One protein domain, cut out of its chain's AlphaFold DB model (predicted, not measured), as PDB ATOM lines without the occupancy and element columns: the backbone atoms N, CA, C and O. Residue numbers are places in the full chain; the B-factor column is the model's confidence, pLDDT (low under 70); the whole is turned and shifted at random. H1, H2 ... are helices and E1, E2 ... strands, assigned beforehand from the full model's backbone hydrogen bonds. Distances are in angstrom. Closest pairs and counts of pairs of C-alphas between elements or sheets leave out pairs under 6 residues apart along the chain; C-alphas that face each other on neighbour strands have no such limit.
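AT A GLANCE: This is residues 6 to 106 of the 107 residues of the protein "DUF2175 domain-containing protein" of Desulfurococcales archaeon (UniProt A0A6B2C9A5). A long helical hairpin, H2 and H3, makes the long axis, and a small strand hairpin, E2 and E3, packs on its side through E2, with the short helix H1 running on from E3. The first residues and E1 make a loop on the strand side, away from the two long helices. The printed part has 101 residues, in the order E1, E2, E3, H1, H2, H3; the two-stranded sheet is antiparallel and the class is mostly helix. It is elongated, 50 by 25 by 20 A, and only just compact, close to loose, with a radius of gyration of the C-alphas of 14.8 A.

IN THESE COORDINATES: E1 is residues 14 to 16, with C-alpha 14 at (-18.944, -45.789, 33.939). E2 is residues 21 to 24, E3 is 28 to 31 and H1 is 32 to 40. H2, residues 47 to 72, is 37.8 A long. H3, residues 76 to 105, is 43.1 A long and ends with C-alpha 105 at (-19.788, -24.920, 46.240).

HOW THE PARTS SIT: E1 pairs with no named strand, but its residues 14 to 15 pair antiparallel with residues 6 to 7. E2 and E3 form a hairpin, with N 22 and O 30 within hydrogen-bond range at 3.0 A. The closest C-alphas of E2 and H2, Ile 22 and Glu 57, are 4.8 A apart; those of E2 and H3, Leu 24 and Ser 97, 5.1 A. H1 is close to H3 but not clearly touching, with C-alphas 39 and 104 closest at 6.5 A. H2 and H3, a helical hairpin, touch at a shallow tilt of 26 degrees, opposite ways, closest at the C-alphas of Glu 70 and Lys 79, 5.5 A. In H1, H2 and H3 every O i to N i+4 pair is within hydrogen-bond range.

THE WHOLE: The two C-alphas farthest apart, those of Asn 43 and Asp 75, are 49.6 A apart. The printed part has no cut and no long link. Its mean pLDDT is 92.6, and residue 106 alone is under 70.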
ATOM      1  N   TRP A   6     -18.270 -42.746  29.216       95.69
ATOM      2  CA  TRP A   6     -17.522 -41.738  29.958       95.69
ATOM      3  C   TRP A   6     -17.279 -42.233  31.381       95.69
ATOM      4  O   TRP A   6     -17.981 -43.116  31.863       95.69
ATOM      5  N   LYS A   7     -16.279 -41.674  32.061       97.38
ATOM      6  CA  LYS A   7     -16.068 -41.911  33.490       97.38
ATOM      7  C   LYS A   7     -16.758 -40.801  34.271       97.38
ATOM      8  O   LYS A   7     -16.542 -39.631  33.963       97.38
ATOM      9  N   CYS A   8     -17.564 -41.164  35.260       97.44
ATOM     10  CA  CYS A   8     -18.192 -40.210  36.156       97.44
ATOM     11  C   CYS A   8     -17.136 -39.543  37.038       97.44
ATOM     12  O   CYS A   8     -16.423 -40.223  37.776       97.44
ATOM     13  N   GLY A   9     -17.048 -38.215  36.994       95.50
ATOM     14  CA  GLY A   9     -16.113 -37.447  37.818       95.50
ATOM     15  C   GLY A   9     -16.470 -37.392  39.309       95.50
ATOM     16  O   GLY A   9     -15.674 -36.889  40.095       95.50
ATOM     17  N   ILE A  10     -17.647 -37.897  39.707       94.12
ATOM     18  CA  ILE A  10     -18.092 -37.941  41.110       94.12
ATOM     19  C   ILE A  10     -17.840 -39.323  41.725       94.12
ATOM     20  O   ILE A  10     -17.073 -39.424  42.678       94.12
ATOM     21  N   CYS A  11     -18.451 -40.385  41.186       96.00
ATOM     22  CA  CYS A  11     -18.348 -41.739  41.750       96.00
ATOM     23  C   CYS A  11     -17.238 -42.597  41.120       96.00
ATOM     24  O   CYS A  11     -16.899 -43.649  41.650       96.00
ATOM     25  N   GLY A  12     -16.658 -42.176  39.990       96.44
ATOM     26  CA  GLY A  12     -15.632 -42.936  39.271       96.44
ATOM     27  C   GLY A  12     -16.164 -44.069  38.384       96.44
ATOM     28  O   GLY A  12     -15.382 -44.615  37.605       96.44
ATOM     29  N   GLU A  13     -17.458 -44.384  38.453       97.19
ATOM     30  CA  GLU A  13     -18.095 -45.434  37.655       97.19
ATOM     31  C   GLU A  13     -18.331 -45.027  36.195       97.19
ATOM     32  O   GLU A  13     -18.177 -43.867  35.796       97.19
ATOM     33  N   THR A  14     -18.701 -46.005  35.370       97.06
ATOM     34  CA  THR A  14     -18.944 -45.789  33.939       97.06
ATOM     35  C   THR A  14     -20.324 -45.179  33.685       97.06
ATOM     36  O   THR A  14     -21.343 -45.667  34.167       97.06
ATOM     37  N   ILE A  15     -20.352 -44.139  32.859       96.62
ATOM     38  CA  ILE A  15     -21.542 -43.592  32.209       96.62
ATOM     39  C   ILE A  15     -21.620 -44.206  30.814       96.62
ATOM     40  O   ILE A  15     -20.652 -44.146  30.054       96.62
ATOM     41  N   ILE A  16     -22.770 -44.767  30.462       93.69
ATOM     42  CA  ILE A  16     -23.064 -45.347  29.152       93.69
ATOM     43  C   ILE A  16     -23.986 -44.395  28.385       93.69
ATOM     44  O   ILE A  16     -24.934 -43.841  28.938       93.69
ATOM     45  N   GLU A  17     -23.720 -44.207  27.095       86.75
ATOM     46  CA  GLU A  17     -24.582 -43.460  26.175       86.75
ATOM     47  C   GLU A  17     -26.047 -43.914  26.266       86.75
ATOM     48  O   GLU A  17     -26.347 -45.105  26.192       86.75
ATOM     49  N   GLY A  18     -26.954 -42.951  26.455       86.25
ATOM     50  CA  GLY A  18     -28.378 -43.186  26.718       86.25
ATOM     51  C   GLY A  18     -28.775 -43.086  28.196       86.25
ATOM     52  O   GLY A  18     -29.954 -42.901  28.485       86.25
ATOM     53  N   GLN A  19     -27.823 -43.147  29.132       92.81
ATOM     54  CA  GLN A  19     -28.082 -42.780  30.527       92.81
ATOM     55  C   GLN A  19     -28.246 -41.260  30.676       92.81
ATOM     56  O   GLN A  19     -27.799 -40.489  29.826       92.81
ATOM     57  N   ARG A  20     -28.861 -40.822  31.781       94.19
ATOM     58  CA  ARG A  20     -28.961 -39.399  32.128       94.19
ATOM     59  C   ARG A  20     -27.673 -38.931  32.791       94.19
ATOM     60  O   ARG A  20     -27.288 -39.431  33.850       94.19
ATOM     61  N   PHE A  21     -27.010 -37.965  32.175       95.62
ATOM     62  CA  PHE A  21     -25.776 -37.392  32.692       95.62
ATOM     63  C   PHE A  21     -25.601 -35.959  32.209       95.62
ATOM     64  O   PHE A  21     -26.243 -35.502  31.267       95.62
ATOM     65  N   ILE A  22     -24.702 -35.257  32.876       95.06
ATOM     66  CA  ILE A  22     -24.463 -33.831  32.698       95.06
ATOM     67  C   ILE A  22     -22.962 -33.587  32.578       95.06
ATOM     68  O   ILE A  22     -22.153 -34.306  33.173       95.06
ATOM     69  N   PHE A  23     -22.575 -32.589  31.787       94.12
ATOM     70  CA  PHE A  23     -21.209 -32.086  31.780       94.12
ATOM     71  C   PHE A  23     -21.050 -30.951  32.796       94.12
ATOM     72  O   PHE A  23     -21.814 -29.981  32.796       94.12
ATOM     73  N   LEU A  24     -20.029 -31.071  33.639       93.06
ATOM     74  CA  LEU A  24     -19.609 -30.069  34.606       93.06
ATOM     75  C   LEU A  24     -18.151 -29.705  34.317       93.06
ATOM     76  O   LEU A  24     -17.281 -30.561  34.404       93.06
ATOM     77  N   ARG A  25     -17.851 -28.448  33.999       89.06
ATOM     78  CA  ARG A  25     -16.528 -27.967  33.569       89.06
ATOM     79  C   ARG A  25     -15.369 -28.451  34.447       89.06
ATOM     80  O   ARG A  25     -14.378 -28.938  33.915       89.06
ATOM     81  N   GLU A  26     -15.518 -28.348  35.766       88.50
ATOM     82  CA  GLU A  26     -14.473 -28.700  36.740       88.50
ATOM     83  C   GLU A  26     -14.430 -30.199  37.093       88.50
ATOM     84  O   GLU A  26     -13.449 -30.675  37.655       88.50
ATOM     85  N   ILE A  27     -15.488 -30.961  36.790       90.81
ATOM     86  CA  ILE A  27     -15.636 -32.376  37.199       90.81
ATOM     87  C   ILE A  27     -15.574 -33.329  35.987       90.81
ATOM     88  O   ILE A  27     -15.232 -34.502  36.121       90.81
ATOM     89  N   GLY A  28     -15.866 -32.837  34.787       93.69
ATOM     90  CA  GLY A  28     -16.125 -33.635  33.597       93.69
ATOM     91  C   GLY A  28     -17.574 -34.125  33.534       93.69
ATOM     92  O   GLY A  28     -18.501 -33.468  34.004       93.69
ATOM     93  N   PHE A  29     -17.785 -35.284  32.915       95.50
ATOM     94  CA  PHE A  29     -19.105 -35.914  32.872       95.50
ATOM     95  C   PHE A  29     -19.462 -36.504  34.238       95.50
ATOM     96  O   PHE A  29     -18.621 -37.122  34.887       95.50
ATOM     97  N   ALA A  30     -20.712 -36.349  34.659       95.94
ATOM     98  CA  ALA A  30     -21.222 -36.912  35.902       95.94
ATOM     99  C   ALA A  30     -22.611 -37.518  35.686       95.94
ATOM    100  O   ALA A  30     -23.429 -36.933  34.971       95.94
ATOM    101  N   HIS A  31     -22.893 -38.667  36.311       97.12
ATOM    102  CA  HIS A  31     -24.261 -39.182  36.375       97.12
ATOM    103  C   HIS A  31     -25.169 -38.132  37.009       97.12
ATOM    104  O   HIS A  31     -24.781 -37.461  37.968       97.12
ATOM    105  N   LEU A  32     -26.389 -38.010  36.488       94.94
ATOM    106  CA  LEU A  32     -27.355 -37.058  37.026       94.94
ATOM    107  C   LEU A  32     -27.662 -37.340  38.507       94.94
ATOM    108  O   LEU A  32     -27.741 -36.411  39.307       94.94
ATOM    109  N   GLU A  33     -27.775 -38.618  38.874       93.81
ATOM    110  CA  GLU A  33     -28.020 -39.058  40.253       93.81
ATOM    111  C   GLU A  33     -26.911 -38.610  41.213       93.81
ATOM    112  O   GLU A  33     -27.213 -37.986  42.225       93.81
ATOM    113  N   CYS A  34     -25.635 -38.771  40.845       94.12
ATOM    114  CA  CYS A  34     -24.512 -38.342  41.681       94.12
ATOM    115  C   CYS A  34     -24.496 -36.822  41.918       94.12
ATOM    116  O   CYS A  34     -24.053 -36.352  42.966       94.12
ATOM    117  N   VAL A  35     -24.957 -36.031  40.942       92.06
ATOM    118  CA  VAL A  35     -25.084 -34.574  41.103       92.06
ATOM    119  C   VAL A  35     -26.211 -34.233  42.076       92.06
ATOM    120  O   VAL A  35     -26.026 -33.389  42.953       92.06
ATOM    121  N   LEU A  36     -27.360 -34.900  41.949       91.25
ATOM    122  CA  LEU A  36     -28.515 -34.694  42.824       91.25
ATOM    123  C   LEU A  36     -28.232 -35.121  44.269       91.25
ATOM    124  O   LEU A  36     -28.581 -34.385  45.192       91.25
ATOM    125  N   GLU A  37     -27.565 -36.256  44.475       90.88
ATOM    126  CA  GLU A  37     -27.140 -36.729  45.799       90.88
ATOM    127  C   GLU A  37     -26.253 -35.692  46.490       90.88
ATOM    128  O   GLU A  37     -26.571 -35.236  47.587       90.88
ATOM    129  N   ARG A  38     -25.218 -35.205  45.797       87.25
ATOM    130  CA  ARG A  38     -24.283 -34.207  46.337       87.25
ATOM    131  C   ARG A  38     -24.944 -32.870  46.691       87.25
ATOM    132  O   ARG A  38     -24.484 -32.174  47.594       87.25
ATOM    133  N   LEU A  39     -25.997 -32.476  45.975       85.31
ATOM    134  CA  LEU A  39     -26.794 -31.289  46.311       85.31
ATOM    135  C   LEU A  39     -27.736 -31.551  47.495       85.31
ATOM    136  O   LEU A  39     -27.933 -30.675  48.340       85.31
ATOM    137  N   THR A  40     -28.297 -32.757  47.579       84.69
ATOM    138  CA  THR A  40     -29.185 -33.167  48.676       84.69
ATOM    139  C   THR A  40     -28.426 -33.227  49.997       84.69
ATOM    140  O   THR A  40     -28.897 -32.679  50.989       84.69
ATOM    141  N   GLU A  41     -27.208 -33.775  50.001       83.06
ATOM    142  CA  GLU A  41     -26.305 -33.784  51.163       83.06
ATOM    143  C   GLU A  41     -26.014 -32.378  51.708       83.06
ATOM    144  O   GLU A  41     -25.794 -32.196  52.904       83.06
ATOM    145  N   LYS A  42     -26.044 -31.366  50.837       78.12
ATOM    146  CA  LYS A  42     -25.828 -29.961  51.198       78.12
ATOM    147  C   LYS A  42     -27.107 -29.218  51.586       78.12
ATOM    148  O   LYS A  42     -27.036 -28.017  51.835       78.12
ATOM    149  N   ASN A  43     -28.267 -29.884  51.617       72.31
ATOM    150  CA  ASN A  43     -29.586 -29.253  51.767       72.31
ATOM    151  C   ASN A  43     -29.807 -28.073  50.797       72.31
ATOM    152  O   ASN A  43     -30.559 -27.145  51.094       72.31
ATOM    153  N   SER A  44     -29.150 -28.094  49.634       71.81
ATOM    154  CA  SER A  44     -29.200 -27.001  48.664       71.81
ATOM    155  C   SER A  44     -30.204 -27.251  47.544       71.81
ATOM    156  O   SER A  44     -30.394 -26.386  46.696       71.81
ATOM    157  N   VAL A  45     -30.889 -28.399  47.523       79.94
ATOM    158  CA  VAL A  45     -31.873 -28.711  46.478       79.94
ATOM    159  C   VAL A  45     -33.080 -27.779  46.588       79.94
ATOM    160  O   VAL A  45     -33.879 -27.861  47.518       79.94
ATOM    161  N   ASN A  46     -33.239 -26.914  45.588       86.62
ATOM    162  CA  ASN A  46     -34.412 -26.071  45.401       86.62
ATOM    163  C   ASN A  46     -34.889 -26.131  43.938       86.62
ATOM    164  O   ASN A  46     -34.242 -26.737  43.080       86.62
ATOM    165  N   ARG A  47     -36.039 -25.509  43.645       89.25
ATOM    166  CA  ARG A  47     -36.640 -25.545  42.299       89.25
ATOM    167  C   ARG A  47     -35.742 -24.929  41.224       89.25
ATOM    168  O   ARG A  47     -35.721 -25.439  40.108       89.25
ATOM    169  N   ASP A  48     -34.994 -23.885  41.563       90.50
ATOM    170  CA  ASP A  48     -34.120 -23.180  40.621       90.50
ATOM    171  C   ASP A  48     -32.881 -24.014  40.270       90.50
ATOM    172  O   ASP A  48     -32.416 -24.018  39.135       90.50
ATOM    173  N   LEU A  49     -32.360 -24.783  41.225       89.88
ATOM    174  CA  LEU A  49     -31.249 -25.693  40.972       89.88
ATOM    175  C   LEU A  49     -31.682 -26.909  40.168       89.88
ATOM    176  O   LEU A  49     -30.966 -27.319  39.258       89.88
ATOM    177  N   LEU A  50     -32.869 -27.447  40.448       91.25
ATOM    178  CA  LEU A  50     -33.437 -28.522  39.639       91.25
ATOM    179  C   LEU A  50     -33.669 -28.074  38.190       91.25
ATOM    180  O   LEU A  50     -33.349 -28.831  37.277       91.25
ATOM    181  N   SER A  51     -34.156 -26.848  37.963       93.06
ATOM    182  CA  SER A  51     -34.344 -26.325  36.604       93.06
ATOM    183  C   SER A  51     -33.016 -26.094  35.876       93.06
ATOM    184  O   SER A  51     -32.904 -26.402  34.691       93.06
ATOM    185  N   LEU A  52     -31.980 -25.629  36.583       92.94
ATOM    186  CA  LEU A  52     -30.636 -25.476  36.023       92.94
ATOM    187  C   LEU A  52     -30.012 -26.822  35.624       92.94
ATOM    188  O   LEU A  52     -29.389 -26.933  34.566       92.94
ATOM    189  N   ILE A  53     -30.184 -27.846  36.461       93.50
ATOM    190  CA  ILE A  53     -29.714 -29.207  36.188       93.50
ATOM    191  C   ILE A  53     -30.414 -29.780  34.957       93.50
ATOM    192  O   ILE A  53     -29.739 -30.305  34.073       93.50
ATOM    193  N   ASP A  54     -31.739 -29.648  34.881       93.94
ATOM    194  CA  ASP A  54     -32.537 -30.129  33.750       93.94
ATOM    195  C   ASP A  54     -32.106 -29.457  32.435       93.94
ATOM    196  O   ASP A  54     -31.834 -30.127  31.438       93.94
ATOM    197  N   ALA A  55     -31.904 -28.135  32.457       95.19
ATOM    198  CA  ALA A  55     -31.416 -27.393  31.300       95.19
ATOM    199  C   ALA A  55     -30.025 -27.865  30.834       95.19
ATOM    200  O   ALA A  55     -29.792 -28.031  29.634       95.19
ATOM    201  N   ASN A  56     -29.089 -28.099  31.758       94.62
ATOM    202  CA  ASN A  56     -27.738 -28.524  31.386       94.62
ATOM    203  C   ASN A  56     -27.681 -30.009  30.967       94.62
ATOM    204  O   ASN A  56     -26.894 -30.366  30.087       94.62
ATOM    205  N   GLU A  57     -28.540 -30.872  31.516       95.44
ATOM    206  CA  GLU A  57     -28.702 -32.255  31.045       95.44
ATOM    207  C   GLU A  57     -29.219 -32.293  29.598       95.44
ATOM    208  O   GLU A  57     -28.601 -32.936  28.742       95.44
ATOM    209  N   LEU A  58     -30.247 -31.499  29.281       96.00
ATOM    210  CA  LEU A  58     -30.777 -31.370  27.923       96.00
ATOM    211  C   LEU A  58     -29.712 -30.891  26.923       96.00
ATOM    212  O   LEU A  58     -29.591 -31.439  25.819       96.00
ATOM    213  N   ILE A  59     -28.926 -29.872  27.289       96.56
ATOM    214  CA  ILE A  59     -27.845 -29.365  26.434       96.56
ATOM    215  C   ILE A  59     -26.755 -30.427  26.255       96.56
ATOM    216  O   ILE A  59     -26.308 -30.652  25.127       96.56
ATOM    217  N   THR A  60     -26.359 -31.115  27.329       95.19
ATOM    218  CA  THR A  60     -25.353 -32.188  27.280       95.19
ATOM    219  C   THR A  60     -25.787 -33.293  26.315       95.19
ATOM    220  O   THR A  60     -25.024 -33.669  25.417       95.19
ATOM    221  N   TYR A  61     -27.033 -33.758  26.436       94.88
ATOM    222  CA  TYR A  61     -27.609 -34.748  25.531       94.88
ATOM    223  C   TYR A  61     -27.604 -34.252  24.077       94.88
ATOM    224  O   TYR A  61     -27.124 -34.943  23.175       94.88
ATOM    225  N   SER A  62     -28.050 -33.015  23.850       96.25
ATOM    226  CA  SER A  62     -28.106 -32.407  22.515       96.25
ATOM    227  C   SER A  62     -26.728 -32.329  21.849       96.25
ATOM    228  O   SER A  62     -26.594 -32.668  20.674       96.25
ATOM    229  N   ILE A  63     -25.676 -31.961  22.591       96.25
ATOM    230  CA  ILE A  63     -24.295 -31.926  22.080       96.25
ATOM    231  C   ILE A  63     -23.860 -33.306  21.577       96.25
ATOM    232  O   ILE A  63     -23.254 -33.408  20.508       96.25
ATOM    233  N   ILE A  64     -24.166 -34.373  22.317       94.44
ATOM    234  CA  ILE A  64     -23.785 -35.740  21.937       94.44
ATOM    235  C   ILE A  64     -24.516 -36.172  20.667       94.44
ATOM    236  O   ILE A  64     -23.873 -36.644  19.725       94.44
ATOM    237  N   ARG A  65     -25.827 -35.918  20.598       94.88
ATOM    238  CA  ARG A  65     -26.648 -36.206  19.413       94.88
ATOM    239  C   ARG A  65     -26.186 -35.428  18.182       94.88
ATOM    240  O   ARG A  65     -26.186 -35.970  17.075       94.88
ATOM    241  N   LEU A  66     -25.742 -34.183  18.354       96.69
ATOM    242  CA  LEU A  66     -25.170 -33.400  17.259       96.69
ATOM    243  C   LEU A  66     -23.823 -33.968  16.804       96.69
ATOM    244  O   LEU A  66     -23.628 -34.103  15.603       96.69
ATOM    245  N   LYS A  67     -22.940 -34.409  17.716       95.12
ATOM    246  CA  LYS A  67     -21.681 -35.086  17.336       95.12
ATOM    247  C   LYS A  67     -21.934 -36.333  16.492       95.12
ATOM    248  O   LYS A  67     -21.196 -36.589  15.551       95.12
ATOM    249  N   GLU A  68     -22.964 -37.113  16.810       93.69
ATOM    250  CA  GLU A  68     -23.368 -38.243  15.964       93.69
ATOM    251  C   GLU A  68     -23.909 -37.775  14.608       93.69
ATOM    252  O   GLU A  68     -23.507 -38.293  13.567       93.69
ATOM    253  N   SER A  69     -24.756 -36.747  14.596       95.88
ATOM    254  CA  SER A  69     -25.317 -36.192  13.359       95.88
ATOM    255  C   SER A  69     -24.225 -35.654  12.421       95.88
ATOM    256  O   SER A  69     -24.301 -35.855  11.211       95.88
ATOM    257  N   GLU A  70     -23.152 -35.065  12.962       95.38
ATOM    258  CA  GLU A  70     -21.962 -34.629  12.207       95.38
ATOM    259  C   GLU A  70     -21.247 -35.776  11.494       95.38
ATOM    260  O   GLU A  70     -20.656 -35.567  10.431       95.38
ATOM    261  N   THR A  71     -21.266 -36.976  12.082       93.44
ATOM    262  CA  THR A  71     -20.662 -38.167  11.467       93.44
ATOM    263  C   THR A  71     -21.529 -38.761  10.364       93.44
ATOM    264  O   THR A  71     -20.993 -39.392   9.459       93.44
ATOM    265  N   LEU A  72     -22.844 -38.536  10.419       95.62
ATOM    266  CA  LEU A  72     -23.809 -39.053   9.448       95.62
ATOM    267  C   LEU A  72     -24.016 -38.113   8.253       95.62
ATOM    268  O   LEU A  72     -24.340 -38.575   7.160       95.62
ATOM    269  N   ALA A  73     -23.844 -36.803   8.443       96.62
ATOM    270  CA  ALA A  73     -24.039 -35.815   7.387       96.62
ATOM    271  C   ALA A  73     -22.984 -35.957   6.272       96.62
ATOM    272  O   ALA A  73     -21.787 -35.762   6.501       96.62
ATOM    273  N   ALA A  74     -23.447 -36.268   5.058       96.12
ATOM    274  CA  ALA A  74     -22.615 -36.345   3.854       96.12
ATOM    275  C   ALA A  74     -22.476 -34.989   3.141       96.12
ATOM    276  O   ALA A  74     -21.428 -34.699   2.566       96.12
ATOM    277  N   ASP A  75     -23.520 -34.159   3.195       98.38
ATOM    278  CA  ASP A  75     -23.507 -32.813   2.629       98.38
ATOM    279  C   ASP A  75     -22.656 -31.864   3.485       98.38
ATOM    280  O   ASP A  75     -22.765 -31.840   4.718       98.38
ATOM    281  N   LYS A  76     -21.792 -31.090   2.822       97.38
ATOM    282  CA  LYS A  76     -20.818 -30.222   3.488       97.38
ATOM    283  C   LYS A  76     -21.496 -29.069   4.225       97.38
ATOM    284  O   LYS A  76     -21.145 -28.821   5.378       97.38
ATOM    285  N   ASP A  77     -22.470 -28.414   3.606       98.06
ATOM    286  CA  ASP A  77     -23.123 -27.234   4.174       98.06
ATOM    287  C   ASP A  77     -23.988 -27.629   5.380       98.06
ATOM    288  O   ASP A  77     -23.948 -26.983   6.432       98.06
ATOM    289  N   ILE A  78     -24.699 -28.759   5.282       98.19
ATOM    290  CA  ILE A  78     -25.436 -29.351   6.408       98.19
ATOM    291  C   ILE A  78     -24.474 -29.687   7.551       98.19
ATOM    292  O   ILE A  78     -24.724 -29.316   8.701       98.19
ATOM    293  N   LYS A  79     -23.356 -30.361   7.256       98.25
ATOM    294  CA  LYS A  79     -22.364 -30.738   8.270       98.25
ATOM    295  C   LYS A  79     -21.770 -29.517   8.969       98.25
ATOM    296  O   LYS A  79     -21.682 -29.499  10.197       98.25
ATOM    297  N   GLU A  80     -21.396 -28.484   8.218       98.25
ATOM    298  CA  GLU A  80     -20.873 -27.230   8.767       98.25
ATOM    299  C   GLU A  80     -21.902 -26.526   9.657       98.25
ATOM    300  O   GLU A  80     -21.554 -26.042  10.742       98.25
ATOM    301  N   LYS A  81     -23.183 -26.538   9.270       98.44
ATOM    302  CA  LYS A  81     -24.255 -25.973  10.095       98.44
ATOM    303  C   LYS A  81     -24.437 -26.731  11.411       98.44
ATOM    304  O   LYS A  81     -24.561 -26.085  12.453       98.44
ATOM    305  N   ILE A  82     -24.412 -28.065  11.388       98.44
ATOM    306  CA  ILE A  82     -24.509 -28.897  12.601       98.44
ATOM    307  C   ILE A  82     -23.327 -28.610  13.539       98.44
ATOM    308  O   ILE A  82     -23.548 -28.328  14.717       98.44
ATOM    309  N   ILE A  83     -22.095 -28.577  13.010       98.12
ATOM    310  CA  ILE A  83     -20.885 -28.241  13.783       98.12
ATOM    311  C   ILE A  83     -21.020 -26.865  14.441       98.12
ATOM    312  O   ILE A  83     -20.664 -26.692  15.608       98.12
ATOM    313  N   SER A  84     -21.513 -25.874  13.696       98.38
ATOM    314  CA  SER A  84     -21.717 -24.518  14.202       98.38
ATOM    315  C   SER A  84     -22.697 -24.497  15.380       98.38
ATOM    316  O   SER A  84     -22.355 -23.970  16.439       98.38
ATOM    317  N   VAL A  85     -23.865 -25.134  15.238       98.31
ATOM    318  CA  VAL A  85     -24.877 -25.215  16.306       98.31
ATOM    319  C   VAL A  85     -24.339 -25.965  17.523       98.31
ATOM    320  O   VAL A  85     -24.508 -25.497  18.650       98.31
ATOM    321  N   ARG A  86     -23.634 -27.087  17.324       98.06
ATOM    322  CA  ARG A  86     -23.017 -27.826  18.430       98.06
ATOM    323  C   ARG A  86     -22.055 -26.949  19.224       98.06
ATOM    324  O   ARG A  86     -22.116 -26.957  20.450       98.06
ATOM    325  N   LYS A  87     -21.179 -26.195  18.555       97.75
ATOM    326  CA  LYS A  87     -20.220 -25.303  19.230       97.75
ATOM    327  C   LYS A  87     -20.925 -24.228  20.061       97.75
ATOM    328  O   LYS A  87     -20.456 -23.899  21.148       97.75
ATOM    329  N   SER A  88     -22.056 -23.701  19.587       98.00
ATOM    330  CA  SER A  88     -22.886 -22.787  20.381       98.00
ATOM    331  C   SER A  88     -23.440 -23.466  21.636       98.00
ATOM    332  O   SER A  88     -23.354 -22.892  22.717       98.00
ATOM    333  N   LEU A  89     -23.938 -24.701  21.524       97.38
ATOM    334  CA  LEU A  89     -24.406 -25.462  22.684       97.38
ATOM    335  C   LEU A  89     -23.281 -25.798  23.669       97.38
ATOM    336  O   LEU A  89     -23.503 -25.728  24.871       97.38
ATOM    337  N   GLU A  90     -22.071 -26.110  23.196       96.06
ATOM    338  CA  GLU A  90     -20.902 -26.322  24.065       96.06
ATOM    339  C   GLU A  90     -20.596 -25.072  24.900       96.06
ATOM    340  O   GLU A  90     -20.333 -25.186  26.096       96.06
ATOM    341  N   LYS A  91     -20.715 -23.874  24.311       96.19
ATOM    342  CA  LYS A  91     -20.592 -22.611  25.052       96.19
ATOM    343  C   LYS A  91     -21.684 -22.470  26.120       96.19
ATOM    344  O   LYS A  91     -21.364 -22.180  27.267       96.19
ATOM    345  N   TYR A  92     -22.948 -22.718  25.772       95.69
ATOM    346  CA  TYR A  92     -24.050 -22.631  26.738       95.69
ATOM    347  C   TYR A  92     -23.944 -23.680  27.854       95.69
ATOM    348  O   TYR A  92     -24.242 -23.376  29.004       95.69
ATOM    349  N   SER A  93     -23.460 -24.888  27.554       94.44
ATOM    350  CA  SER A  93     -23.197 -25.917  28.569       94.44
ATOM    351  C   SER A  93     -22.161 -25.447  29.590       94.44
ATOM    352  O   SER A  93     -22.349 -25.652  30.785       94.44
ATOM    353  N   VAL A  94     -21.100 -24.762  29.144       94.38
ATOM    354  CA  VAL A  94     -20.109 -24.158  30.048       94.38
ATOM    355  C   VAL A  94     -20.746 -23.077  30.924       94.38
ATOM    356  O   VAL A  94     -20.543 -23.094  32.132       94.38
ATOM    357  N   GLU A  95     -21.561 -22.186  30.354       94.56
ATOM    358  CA  GLU A  95     -22.245 -21.126  31.114       94.56
ATOM    359  C   GLU A  95     -23.171 -21.697  32.206       94.56
ATOM    360  O   GLU A  95     -23.120 -21.259  33.358       94.56
ATOM    361  N   LEU A  96     -23.979 -22.714  31.876       94.50
ATOM    362  CA  LEU A  96     -24.848 -23.381  32.853       94.50
ATOM    363  C   LEU A  96     -24.044 -24.173  33.889       94.50
ATOM    364  O   LEU A  96     -24.381 -24.163  35.074       94.50
ATOM    365  N   SER A  97     -22.972 -24.841  33.460       92.81
ATOM    366  CA  SER A  97     -22.075 -25.570  34.350       92.81
ATOM    367  C   SER A  97     -21.405 -24.647  35.364       92.81
ATOM    368  O   SER A  97     -21.314 -25.011  36.534       92.81
ATOM    369  N   ASP A  98     -20.910 -23.483  34.944       92.62
ATOM    370  CA  ASP A  98     -20.243 -22.529  35.834       92.62
ATOM    371  C   ASP A  98     -21.230 -22.011  36.897       92.62
ATOM    372  O   ASP A  98     -20.897 -21.929  38.085       92.62
ATOM    373  N   LEU A  99     -22.482 -21.746  36.501       91.62
ATOM    374  CA  LEU A  99     -23.543 -21.368  37.434       91.62
ATOM    375  C   LEU A  99     -23.884 -22.505  38.408       91.62
ATOM    376  O   LEU A  99     -24.001 -22.267  39.611       91.62
ATOM    377  N   LEU A 100     -24.009 -23.741  37.919       88.00
ATOM    378  CA  LEU A 100     -24.313 -24.899  38.760       88.00
ATOM    379  C   LEU A 100     -23.174 -25.168  39.748       88.00
ATOM    380  O   LEU A 100     -23.423 -25.374  40.933       88.00
ATOM    381  N   PHE A 101     -21.922 -25.080  39.295       85.88
ATOM    382  CA  PHE A 101     -20.742 -25.250  40.137       85.88
ATOM    383  C   PHE A 101     -20.669 -24.198  41.246       85.88
ATOM    384  O   PHE A 101     -20.331 -24.531  42.385       85.88
ATOM    385  N   LYS A 102     -21.039 -22.943  40.951       86.25
ATOM    386  CA  LYS A 102     -21.166 -21.896  41.971       86.25
ATOM    387  C   LYS A 102     -22.124 -22.337  43.075       86.25
ATOM    388  O   LYS A 102     -21.740 -22.298  44.237       86.25
ATOM    389  N   TYR A 103     -23.327 -22.801  42.749       82.31
ATOM    390  CA  TYR A 103     -24.293 -23.236  43.766       82.31
ATOM    391  C   TYR A 103     -23.915 -24.551  44.454       82.31
ATOM    392  O   TYR A 103     -24.198 -24.729  45.633       82.31
ATOM    393  N   MET A 104     -23.219 -25.455  43.761       77.81
ATOM    394  CA  MET A 104     -22.689 -26.677  44.368       77.81
ATOM    395  C   MET A 104     -21.604 -26.395  45.413       77.81
ATOM    396  O   MET A 104     -21.385 -27.242  46.277       77.81
ATOM    397  N   ASN A 105     -20.913 -25.251  45.353       75.75
ATOM    398  CA  ASN A 105     -19.788 -24.920  46.240       75.75
ATOM    399  C   ASN A 105     -19.990 -23.661  47.092       75.75
ATOM    400  O   ASN A 105     -19.155 -23.384  47.948       75.75
ATOM    401  N   SER A 106     -21.084 -22.928  46.898       65.12
ATOM    402  CA  SER A 106     -21.494 -21.853  47.803       65.12
ATOM    403  C   SER A 106     -22.146 -22.499  49.024       65.12
ATOM    404  O   SER A 106     -23.280 -22.965  48.939       65.12
TER     405      SER A 106